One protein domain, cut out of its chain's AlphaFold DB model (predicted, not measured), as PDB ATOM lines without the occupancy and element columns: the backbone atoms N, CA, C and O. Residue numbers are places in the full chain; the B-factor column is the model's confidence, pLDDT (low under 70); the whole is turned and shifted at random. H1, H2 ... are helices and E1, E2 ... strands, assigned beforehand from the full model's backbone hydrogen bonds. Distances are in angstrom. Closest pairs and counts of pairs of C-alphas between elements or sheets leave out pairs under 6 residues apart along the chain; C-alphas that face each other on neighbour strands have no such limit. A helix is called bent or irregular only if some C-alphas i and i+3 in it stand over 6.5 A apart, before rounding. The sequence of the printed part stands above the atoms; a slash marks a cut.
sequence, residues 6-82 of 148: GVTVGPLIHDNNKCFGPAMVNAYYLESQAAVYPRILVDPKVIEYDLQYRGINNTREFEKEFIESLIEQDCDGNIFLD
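This is residues 6 to 82 of the 148 residues of an uncharacterized protein of Clostridium butyricum 60E.3 (UniProt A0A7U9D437). The model is a flat V of two helical arms that open from a small patch of short strands, E3, E5 and E4. One arm is the lone helix H1 with the small hairpin E1 and E2 beyond its first end; the other is the helical hairpin H2 and H3, and the two arms have no contact between their helices. The printed part has 77 residues with three named helices and five named strands, in the order E1, E2, H1, E3, H2, H3, E4, E5, a mixed class of helices and strands; E1 with E2 and E4 with E5 form two antiparallel sheets of two strands. It is only just compact, close to loose, with a radius of gyration of the C-alphas of 13.8 A, and spans 35 by 33 by 15 A.

Begin at residues 6 to 7, which pair, parallel, with residues 41 to 42 of E3, residues 40 to 42; E3 pairs with no named strand. Next look at the hairpin of E1, residues 13 to 15, and E2, residues 18 to 20, antiparallel at 178 degrees: N 13 and O 20 are 2.8 A apart. H1, residues 22 to 34, follows, and its closest C-alpha to E3 is that of Leu 30, 6.5 A from that of Leu 41. Then find H2, residues 44 to 52, and H3, residues 60 to 70, a helical hairpin: they touch, the C-alphas of Leu 51 and Arg 60 closest at 6.1 A, and run opposite ways at a steep tilt of 36 degrees, only just steep. H1 is apart from both. E4, residues 71 to 73, and E5, residues 79 to 81, are an antiparallel hairpin at 147 degrees, with N 72 and O 80 at 2.9 A. The closest C-alphas of E3 and E5, those of Leu 41 and Phe 80, are 4.3 A apart, while E3 and E4 are near each other. In H1, H2 and H3 every O i to N i+4 pair is within hydrogen-bond range.

Find C-alpha 13, where E1 begins, at (166.595, 241.908, 179.413). H1 begins at C-alpha 22, (174.250, 238.272, 183.592), and runs 16.3 A; it is neither bent nor irregular, but only just: C-alphas 31 and 34 are 6.1 A apart. H2 runs 12.7 A and H3 15.7 A. E5 ends at C-alpha 81, (188.630, 240.323, 168.003).

The two C-alphas farthest apart, those of Asn 16 and Cys 75, are 38.9 A apart. The printed part, residues 6 to 82, has no cut. No link is long; H2 to H3 is short and the others are tight. The mean pLDDT of the printed part is 94.7, and no printed residue is under 70.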
ATOM      1  N   GLY A   6     184.095 244.023 175.635       97.75
ATOM      2  CA  GLY A   6     183.842 242.646 176.014       97.75
ATOM      3  C   GLY A   6     182.639 242.131 175.240       97.75
ATOM      4  O   GLY A   6     181.574 242.745 175.281       97.75
ATOM      5  N   VAL A   7     182.810 241.015 174.540       97.81
ATOM      6  CA  VAL A   7     181.748 240.314 173.816       97.81
ATOM      7  C   VAL A   7     181.426 239.045 174.580       97.81
ATOM      8  O   VAL A   7     182.308 238.258 174.914       97.81
ATOM      9  N   THR A   8     180.152 238.858 174.898       97.75
ATOM     10  CA  THR A   8     179.672 237.739 175.703       97.75
ATOM     11  C   THR A   8     178.230 237.421 175.310       97.75
ATOM     12  O   THR A   8     177.540 238.265 174.742       97.75
ATOM     13  N   VAL A   9     177.754 236.223 175.640       97.00
ATOM     14  CA  VAL A   9     176.369 235.799 175.388       97.00
ATOM     15  C   VAL A   9     175.708 235.280 176.663       97.00
ATOM     16  O   VAL A   9     176.357 234.758 177.569       97.00
ATOM     17  N   GLY A  10     174.397 235.445 176.781       95.94
ATOM     18  CA  GLY A  10     173.636 234.903 177.899       95.94
ATOM     19  C   GLY A  10     172.358 235.683 178.171       95.94
ATOM     20  O   GLY A  10     172.005 236.580 177.406       95.94
ATOM     21  N   PRO A  11     171.668 235.365 179.279       96.38
ATOM     22  CA  PRO A  11     170.423 236.025 179.635       96.38
ATOM     23  C   PRO A  11     170.603 237.536 179.788       96.38
ATOM     24  O   PRO A  11     171.500 238.018 180.490       96.38
ATOM     25  N   LEU A  12     169.715 238.269 179.129       95.19
ATOM     26  CA  LEU A  12     169.683 239.718 179.071       95.19
ATOM     27  C   LEU A  12     168.228 240.151 178.913       95.19
ATOM     28  O   LEU A  12     167.497 239.591 178.100       95.19
ATOM     29  N   ILE A  13     167.822 241.164 179.667       94.75
ATOM     30  CA  ILE A  13     166.595 241.908 179.413       94.75
ATOM     31  C   ILE A  13     167.014 243.245 178.821       94.75
ATOM     32  O   ILE A  13     167.774 243.996 179.436       94.75
ATOM     33  N   HIS A  14     166.508 243.521 177.625       92.88
ATOM     34  CA  HIS A  14     166.670 244.793 176.944       92.88
ATOM     35  C   HIS A  14     165.284 245.373 176.650       92.88
ATOM     36  O   HIS A  14     164.517 244.787 175.890       92.88
ATOM     37  N   ASP A  15     164.958 246.493 177.292       92.69
ATOM     38  CA  ASP A  15     163.702 247.222 177.105       92.69
ATOM     39  C   ASP A  15     163.982 248.724 177.018       92.69
ATOM     40  O   ASP A  15     164.397 249.346 178.001       92.69
ATOM     41  N   ASN A  16     163.737 249.306 175.840       88.50
ATOM     42  CA  ASN A  16     163.969 250.713 175.517       88.50
ATOM     43  C   ASN A  16     165.378 251.193 175.923       88.50
ATOM     44  O   ASN A  16     166.340 250.983 175.195       88.50
ATOM     45  N   ASN A  17     165.497 251.812 177.102       88.81
ATOM     46  CA  ASN A  17     166.735 252.387 177.640       88.81
ATOM     47  C   ASN A  17     167.320 251.578 178.814       88.81
ATOM     48  O   ASN A  17     168.171 252.077 179.550       88.81
ATOM     49  N   LYS A  18     166.827 250.360 179.056       86.69
ATOM     50  CA  LYS A  18     167.269 249.487 180.148       86.69
ATOM     51  C   LYS A  18     167.862 248.217 179.570       86.69
ATOM     52  O   LYS A  18     167.209 247.518 178.804       86.69
ATOM     53  N   CYS A  19     169.077 247.905 179.994       90.62
ATOM     54  CA  CYS A  19     169.784 246.691 179.628       90.62
ATOM     55  C   CYS A  19     170.381 246.089 180.901       90.62
ATOM     56  O   CYS A  19     171.231 246.709 181.539       90.62
ATOM     57  N   PHE A  20     169.886 244.930 181.329       92.94
ATOM     58  CA  PHE A  20     170.363 244.276 182.546       92.94
ATOM     59  C   PHE A  20     170.277 242.758 182.433       92.94
ATOM     60  O   PHE A  20     169.437 242.203 181.732       92.94
ATOM     61  N   GLY A  21     171.166 242.078 183.145       95.94
ATOM     62  CA  GLY A  21     171.249 240.625 183.158       95.94
ATOM     63  C   GLY A  21     172.697 240.151 183.251       95.94
ATOM     64  O   GLY A  21     173.620 240.957 183.100       95.94
ATOM     65  N   PRO A  22     172.914 238.849 183.491       96.88
ATOM     66  CA  PRO A  22     174.250 238.272 183.592       96.88
ATOM     67  C   PRO A  22     175.152 238.577 182.388       96.88
ATOM     68  O   PRO A  22     176.339 238.828 182.574       96.88
ATOM     69  N   ALA A  23     174.611 238.605 181.163       96.75
ATOM     70  CA  ALA A  23     175.399 238.952 179.979       96.75
ATOM     71  C   ALA A  23     175.917 240.400 180.024       96.75
ATOM     72  O   ALA A  23     177.089 240.630 179.745       96.75
ATOM     73  N   MET A  24     175.098 241.362 180.466       95.88
ATOM     74  CA  MET A  24     175.530 242.760 180.614       95.88
ATOM     75  C   MET A  24     176.650 242.899 181.656       95.88
ATOM     76  O   MET A  24     177.636 243.595 181.422       95.88
ATOM     77  N   VAL A  25     176.526 242.202 182.794       96.25
ATOM     78  CA  VAL A  25     177.545 242.206 183.861       96.25
ATOM     79  C   VAL A  25     178.862 241.608 183.364       96.25
ATOM     80  O   VAL A  25     179.921 242.186 183.596       96.25
ATOM     81  N   ASN A  26     178.802 240.487 182.643       97.56
ATOM     82  CA  ASN A  26     179.993 239.838 182.097       97.56
ATOM     83  C   ASN A  26     180.676 240.693 181.023       97.56
ATOM     84  O   ASN A  26     181.897 240.819 181.044       97.56
ATOM     85  N   ALA A  27     179.910 241.328 180.129       97.06
ATOM     86  CA  ALA A  27     180.455 242.235 179.118       97.06
ATOM     87  C   ALA A  27     181.195 243.407 179.778       97.06
ATOM     88  O   ALA A  27     182.326 243.721 179.408       97.06
ATOM     89  N   TYR A  28     180.583 243.999 180.811       96.62
ATOM     90  CA  TYR A  28     181.192 245.072 181.591       96.62
ATOM     91  C   TYR A  28     182.458 244.618 182.328       96.62
ATOM     92  O   TYR A  28     183.451 245.342 182.353       96.62
ATOM     93  N   TYR A  29     182.459 243.420 182.917       97.50
ATOM     94  CA  TYR A  29     183.649 242.869 183.568       97.50
ATOM     95  C   TYR A  29     184.799 242.663 182.571       97.50
ATOM     96  O   TYR A  29     185.930 243.071 182.841       97.50
ATOM     97  N   LEU A  30     184.508 242.074 181.407       97.88
ATOM     98  CA  LEU A  30     185.499 241.846 180.358       97.88
ATOM     99  C   LEU A  30     186.124 243.158 179.876       97.88
ATOM    100  O   LEU A  30     187.345 243.250 179.796       97.88
ATOM    101  N   GLU A  31     185.314 244.185 179.619       97.19
ATOM    102  CA  GLU A  31     185.801 245.498 179.183       97.19
ATOM    103  C   GLU A  31     186.595 246.225 180.284       97.19
ATOM    104  O   GLU A  31     187.710 246.691 180.045       97.19
ATOM    105  N   SER A  32     186.041 246.303 181.497       95.31
ATOM    106  CA  SER A  32     186.568 247.193 182.538       95.31
ATOM    107  C   SER A  32     187.711 246.585 183.352       95.31
ATOM    108  O   SER A  32     188.577 247.324 183.831       95.31
ATOM    109  N   GLN A  33     187.725 245.257 183.522       94.94
ATOM    110  CA  GLN A  33     188.689 244.553 184.374       94.94
ATOM    111  C   GLN A  33     189.673 243.699 183.569       94.94
ATOM    112  O   GLN A  33     190.872 243.752 183.835       94.94
ATOM    113  N   ALA A  34     189.193 242.929 182.587       95.62
ATOM    114  CA  ALA A  34     190.035 241.969 181.865       95.62
ATOM    115  C   ALA A  34     190.761 242.581 180.650       95.62
ATOM    116  O   ALA A  34     191.920 242.253 180.381       95.62
ATOM    117  N   ALA A  35     190.136 243.513 179.922       96.00
ATOM    118  CA  ALA A  35     190.740 244.203 178.781       96.00
ATOM    119  C   ALA A  35     191.730 245.294 179.244       96.00
ATOM    120  O   ALA A  35     191.524 246.501 179.095       96.00
ATOM    121  N   VAL A  36     192.855 244.871 179.831       94.19
ATOM    122  CA  VAL A  36     193.916 245.778 180.309       94.19
ATOM    123  C   VAL A  36     194.620 246.499 179.149       94.19
ATOM    124  O   VAL A  36     195.103 247.621 179.333       94.19
ATOM    125  N   TYR A  37     194.599 245.920 177.950       95.62
ATOM    126  CA  TYR A  37     195.117 246.465 176.690       95.62
ATOM    127  C   TYR A  37     193.978 246.965 175.779       95.62
ATOM    128  O   TYR A  37     192.817 246.673 176.059       95.62
ATOM    129  N   PRO A  38     194.247 247.785 174.743       95.81
ATOM    130  CA  PRO A  38     193.213 248.309 173.846       95.81
ATOM    131  C   PRO A  38     192.714 247.254 172.840       95.81
ATOM    132  O   PRO A  38     192.974 247.354 171.642       95.81
ATOM    133  N   ARG A  39     192.000 246.251 173.357       96.50
ATOM    134  CA  ARG A  39     191.426 245.125 172.614       96.50
ATOM    135  C   ARG A  39     189.999 244.834 173.059       96.50
ATOM    136  O   ARG A  39     189.594 245.193 174.167       96.50
ATOM    137  N   ILE A  40     189.251 244.163 172.193       97.94
ATOM    138  CA  ILE A  40     187.887 243.703 172.462       97.94
ATOM    139  C   ILE A  40     187.967 242.217 172.787       97.94
ATOM    140  O   ILE A  40     188.232 241.416 171.894       97.94
ATOM    141  N   LEU A  41     187.783 241.860 174.057       98.44
ATOM    142  CA  LEU A  41     187.844 240.467 174.489       98.44
ATOM    143  C   LEU A  41     186.579 239.712 174.090       98.44
ATOM    144  O   LEU A  41     185.475 240.241 174.213       98.44
ATOM    145  N   VAL A  42     186.746 238.465 173.662       98.38
ATOM    146  CA  VAL A  42     185.656 237.557 173.307       98.38
ATOM    147  C   VAL A  42     185.599 236.448 174.350       98.38
ATOM    148  O   VAL A  42     186.548 235.687 174.524       98.38
ATOM    149  N   ASP A  43     184.483 236.372 175.068       97.94
ATOM    150  CA  ASP A  43     184.211 235.288 176.009       97.94
ATOM    151  C   ASP A  43     184.140 233.953 175.241       97.94
ATOM    152  O   ASP A  43     183.352 233.866 174.294       97.94
ATOM    153  N   PRO A  44     184.895 232.902 175.618       96.38
ATOM    154  CA  PRO A  44     184.900 231.624 174.900       96.38
ATOM    155  C   PRO A  44     183.509 231.022 174.676       96.38
ATOM    156  O   PRO A  44     183.257 230.401 173.645       96.38
ATOM    157  N   LYS A  45     182.560 231.273 175.586       96.19
ATOM    158  CA  LYS A  45     181.184 230.785 175.426       96.19
ATOM    159  C   LYS A  45     180.448 231.411 174.233       96.19
ATOM    160  O   LYS A  45     179.442 230.864 173.803       96.19
ATOM    161  N   VAL A  46     180.903 232.555 173.711       96.56
ATOM    162  CA  VAL A  46     180.372 233.146 172.468       96.56
ATOM    163  C   VAL A  46     180.674 232.222 171.300       96.56
ATOM    164  O   VAL A  46     179.774 231.929 170.524       96.56
ATOM    165  N   ILE A  47     181.901 231.704 171.230       95.19
ATOM    166  CA  ILE A  47     182.336 230.765 170.192       95.19
ATOM    167  C   ILE A  47     181.521 229.473 170.295       95.19
ATOM    168  O   ILE A  47     180.990 228.980 169.306       95.19
ATOM    169  N   GLU A  48     181.367 228.933 171.506       94.69
ATOM    170  CA  GLU A  48     180.570 227.720 171.731       94.69
ATOM    171  C   GLU A  48     179.099 227.911 171.349       94.69
ATOM    172  O   GLU A  48     178.506 227.044 170.701       94.69
ATOM    173  N   TYR A  49     178.519 229.050 171.733       94.81
ATOM    174  CA  TYR A  49     177.142 229.398 171.414       94.81
ATOM    175  C   TYR A  49     176.943 229.538 169.907       94.81
ATOM    176  O   TYR A  49     175.979 228.995 169.374       94.81
ATOM    177  N   ASP A  50     177.862 230.204 169.213       93.06
ATOM    178  CA  ASP A  50     177.782 230.390 167.767       93.06
ATOM    179  C   ASP A  50     177.885 229.052 167.018       93.06
ATOM    180  O   ASP A  50     177.034 228.726 166.196       93.06
ATOM    181  N   LEU A  51     178.806 228.167 167.418       93.75
ATOM    182  CA  LEU A  51     178.900 226.813 166.853       93.75
ATOM    183  C   LEU A  51     177.647 225.956 167.107       93.75
ATOM    184  O   LEU A  51     177.307 225.082 166.296       93.75
ATOM    185  N   GLN A  52     176.972 226.165 168.240       92.81
ATOM    186  CA  GLN A  52     175.740 225.461 168.595       92.81
ATOM    187  C   GLN A  52     174.526 225.993 167.824       92.81
ATOM    188  O   GLN A  52     173.704 225.197 167.365       92.81
ATOM    189  N   TYR A  53     174.416 227.315 167.682       90.31
ATOM    190  CA  TYR A  53     173.286 228.023 167.071       90.31
ATOM    191  C   TYR A  53     173.625 228.619 165.698       90.31
ATOM    192  O   TYR A  53     173.027 229.611 165.283       90.31
ATOM    193  N   ARG A  54     174.565 227.981 164.996       89.94
ATOM    194  CA  ARG A  54     175.037 228.364 163.665       89.94
ATOM    195  C   ARG A  54     173.906 228.508 162.649       89.94
ATOM    196  O   ARG A  54     172.838 227.898 162.784       89.94
ATOM    197  N   GLY A  55     174.169 229.257 161.580       86.25
ATOM    198  CA  GLY A  55     173.225 229.417 160.476       86.25
ATOM    199  C   GLY A  55     172.769 228.066 159.912       86.25
ATOM    200  O   GLY A  55     173.568 227.145 159.767       86.25
ATOM    201  N   ILE A  56     171.483 227.943 159.555       84.50
ATOM    202  CA  ILE A  56     170.877 226.673 159.091       84.50
ATOM    203  C   ILE A  56     171.661 226.047 157.923       84.50
ATOM    204  O   ILE A  56     171.738 224.826 157.811       84.50
ATOM    205  N   ASN A  57     172.258 226.886 157.075       89.44
ATOM    206  CA  ASN A  57     173.003 226.463 155.891       89.44
ATOM    207  C   ASN A  57     174.508 226.253 156.138       89.44
ATOM    208  O   ASN A  57     175.204 225.827 155.219       89.44
ATOM    209  N   ASN A  58     175.014 226.523 157.345       90.00
ATOM    210  CA  ASN A  58     176.436 226.418 157.659       90.00
ATOM    211  C   ASN A  58     176.761 225.042 158.258       90.00
ATOM    212  O   ASN A  58     176.046 224.508 159.118       90.00
ATOM    213  N   THR A  59     177.874 224.448 157.823       92.38
ATOM    214  CA  THR A  59     178.469 223.317 158.545       92.38
ATOM    215  C   THR A  59     179.142 223.829 159.815       92.38
ATOM    216  O   THR A  59     179.448 225.015 159.940       92.38
ATOM    217  N   ARG A  60     179.361 222.942 160.790       92.19
ATOM    218  CA  ARG A  60     180.055 223.328 162.024       92.19
ATOM    219  C   ARG A  60     181.500 223.727 161.732       92.19
ATOM    220  O   ARG A  60     182.025 224.628 162.367       92.19
ATOM    221  N   GLU A  61     182.124 223.039 160.785       93.25
ATOM    222  CA  GLU A  61     183.501 223.254 160.357       93.25
ATOM    223  C   GLU A  61     183.646 224.616 159.678       93.25
ATOM    224  O   GLU A  61     184.529 225.377 160.051       93.25
ATOM    225  N   PHE A  62     182.726 224.961 158.771       93.38
ATOM    226  CA  PHE A  62     182.717 226.265 158.110       93.38
ATOM    227  C   PHE A  62     182.511 227.413 159.106       93.38
ATOM    228  O   PHE A  62     183.251 228.389 159.067       93.38
ATOM    229  N   GLU A  63     181.548 227.284 160.029       93.88
ATOM    230  CA  GLU A  63     181.326 228.298 161.072       93.88
ATOM    231  C   GLU A  63     182.575 228.466 161.944       93.88
ATOM    232  O   GLU A  63     183.002 229.577 162.235       93.88
ATOM    233  N   LYS A  64     183.213 227.351 162.316       94.06
ATOM    234  CA  LYS A  64     184.437 227.371 163.111       94.06
ATOM    235  C   LYS A  64     185.574 228.092 162.389       94.06
ATOM    236  O   LYS A  64     186.188 228.963 162.992       94.06
ATOM    237  N   GLU A  65     185.831 227.755 161.127       94.62
ATOM    238  CA  GLU A  65     186.855 228.420 160.311       94.62
ATOM    239  C   GLU A  65     186.564 229.917 160.156       94.62
ATOM    240  O   GLU A  65     187.474 230.743 160.242       94.62
ATOM    241  N   PHE A  66     185.289 230.280 159.987       93.06
ATOM    242  CA  PHE A  66     184.868 231.674 159.919       93.06
ATOM    243  C   PHE A  66     185.152 232.413 161.233       93.06
ATOM    244  O   PHE A  66     185.835 233.434 161.209       93.06
ATOM    245  N   ILE A  67     184.725 231.880 162.383       94.38
ATOM    246  CA  ILE A  67     185.018 232.477 163.697       94.38
ATOM    247  C   ILE A  67     186.529 232.596 163.917       94.38
ATOM    248  O   ILE A  67     186.996 233.657 164.321       94.38
ATOM    249  N   GLU A  68     187.299 231.540 163.629       94.75
ATOM    250  CA  GLU A  68     188.763 231.523 163.771       94.75
ATOM    251  C   GLU A  68     189.450 232.578 162.887       94.75
ATOM    252  O   GLU A  68     190.536 233.038 163.226       94.75
ATOM    253  N   SER A  69     188.814 233.024 161.798       94.56
ATOM    254  CA  SER A  69     189.318 234.129 160.969       94.56
ATOM    255  C   SER A  69     189.089 235.526 161.573       94.56
ATOM    256  O   SER A  69     189.754 236.488 161.176       94.56
ATOM    257  N   LEU A  70     188.177 235.645 162.546       95.94
ATOM    258  CA  LEU A  70     187.790 236.905 163.192       95.94
ATOM    259  C   LEU A  70     188.501 237.147 164.528       95.94
ATOM    260  O   LEU A  70     188.472 238.268 165.040       95.94
ATOM    261  N   ILE A  71     189.100 236.117 165.127       97.12
ATOM    262  CA  ILE A  71     189.656 236.168 166.485       97.12
ATOM    263  C   ILE A  71     191.124 235.752 166.529       97.12
ATOM    264  O   ILE A  71     191.598 234.977 165.706       97.12
ATOM    265  N   GLU A  72     191.826 236.214 167.556       96.88
ATOM    266  CA  GLU A  72     193.190 235.795 167.870       96.88
ATOM    267  C   GLU A  72     193.321 235.546 169.380       96.88
ATOM    268  O   GLU A  72     192.589 236.124 170.192       96.88
ATOM    269  N   GLN A  73     194.229 234.648 169.768       96.69
ATOM    270  CA  GLN A  73     194.568 234.411 171.169       96.69
ATOM    271  C   GLN A  73     195.834 235.185 171.524       96.69
ATOM    272  O   GLN A  73     196.864 235.054 170.869       96.69
ATOM    273  N   ASP A  74     195.758 235.968 172.592       95.69
ATOM    274  CA  ASP A  74     196.890 236.732 173.098       95.69
ATOM    275  C   ASP A  74     197.737 235.904 174.087       95.69
ATOM    276  O   ASP A  74     197.339 234.840 174.565       95.69
ATOM    277  N   CYS A  75     198.913 236.415 174.446       92.69
ATOM    278  CA  CYS A  75     199.885 235.790 175.344       92.69
ATOM    279  C   CYS A  75     199.377 235.532 176.772       92.69
ATOM    280  O   CYS A  75     199.942 234.702 177.481       92.69
ATOM    281  N   ASP A  76     198.317 236.219 177.199       93.88
ATOM    282  CA  ASP A  76     197.660 235.990 178.488       93.88
ATOM    283  C   ASP A  76     196.545 234.931 178.421       93.88
ATOM    284  O   ASP A  76     195.845 234.698 179.407       93.88
ATOM    285  N   GLY A  77     196.384 234.282 177.265       95.19
ATOM    286  CA  GLY A  77     195.410 233.226 177.017       95.19
ATOM    287  C   GLY A  77     194.006 233.730 176.682       95.19
ATOM    288  O   GLY A  77     193.161 232.914 176.309       95.19
ATOM    289  N   ASN A  78     193.750 235.041 176.771       96.94
ATOM    290  CA  ASN A  78     192.467 235.620 176.390       96.94
ATOM    291  C   ASN A  78     192.323 235.689 174.865       96.94
ATOM    292  O   ASN A  78     193.286 235.933 174.139       96.94
ATOM    293  N   ILE A  79     191.089 235.523 174.393       97.94
ATOM    294  CA  ILE A  79     190.724 235.657 172.982       97.94
ATOM    295  C   ILE A  79     190.239 237.084 172.743       97.94
ATOM    296  O   ILE A  79     189.481 237.629 173.552       97.94
ATOM    297  N   PHE A  80     190.649 237.693 171.637       97.88
ATOM    298  CA  PHE A  80     190.197 239.020 171.239       97.88
ATOM    299  C   PHE A  80     189.814 239.067 169.758       97.88
ATOM    300  O   PHE A  80     190.222 238.219 168.971       97.88
ATOM    301  N   LEU A  81     189.002 240.059 169.392       97.06
ATOM    302  CA  LEU A  81     188.630 240.323 168.003       97.06
ATOM    303  C   LEU A  81     189.847 240.850 167.226       97.06
ATOM    304  O   LEU A  81     190.361 241.918 167.564       97.06
ATOM    305  N   ASP A  82     190.264 240.156 166.168       96.56
ATOM    306  CA  ASP A  82     191.396 240.540 165.319       96.56
ATOM    307  C   ASP A  82     190.982 241.619 164.299       96.56
ATOM    308  O   ASP A  82     190.974 241.414 163.087       96.56
TER     309      ASP A  82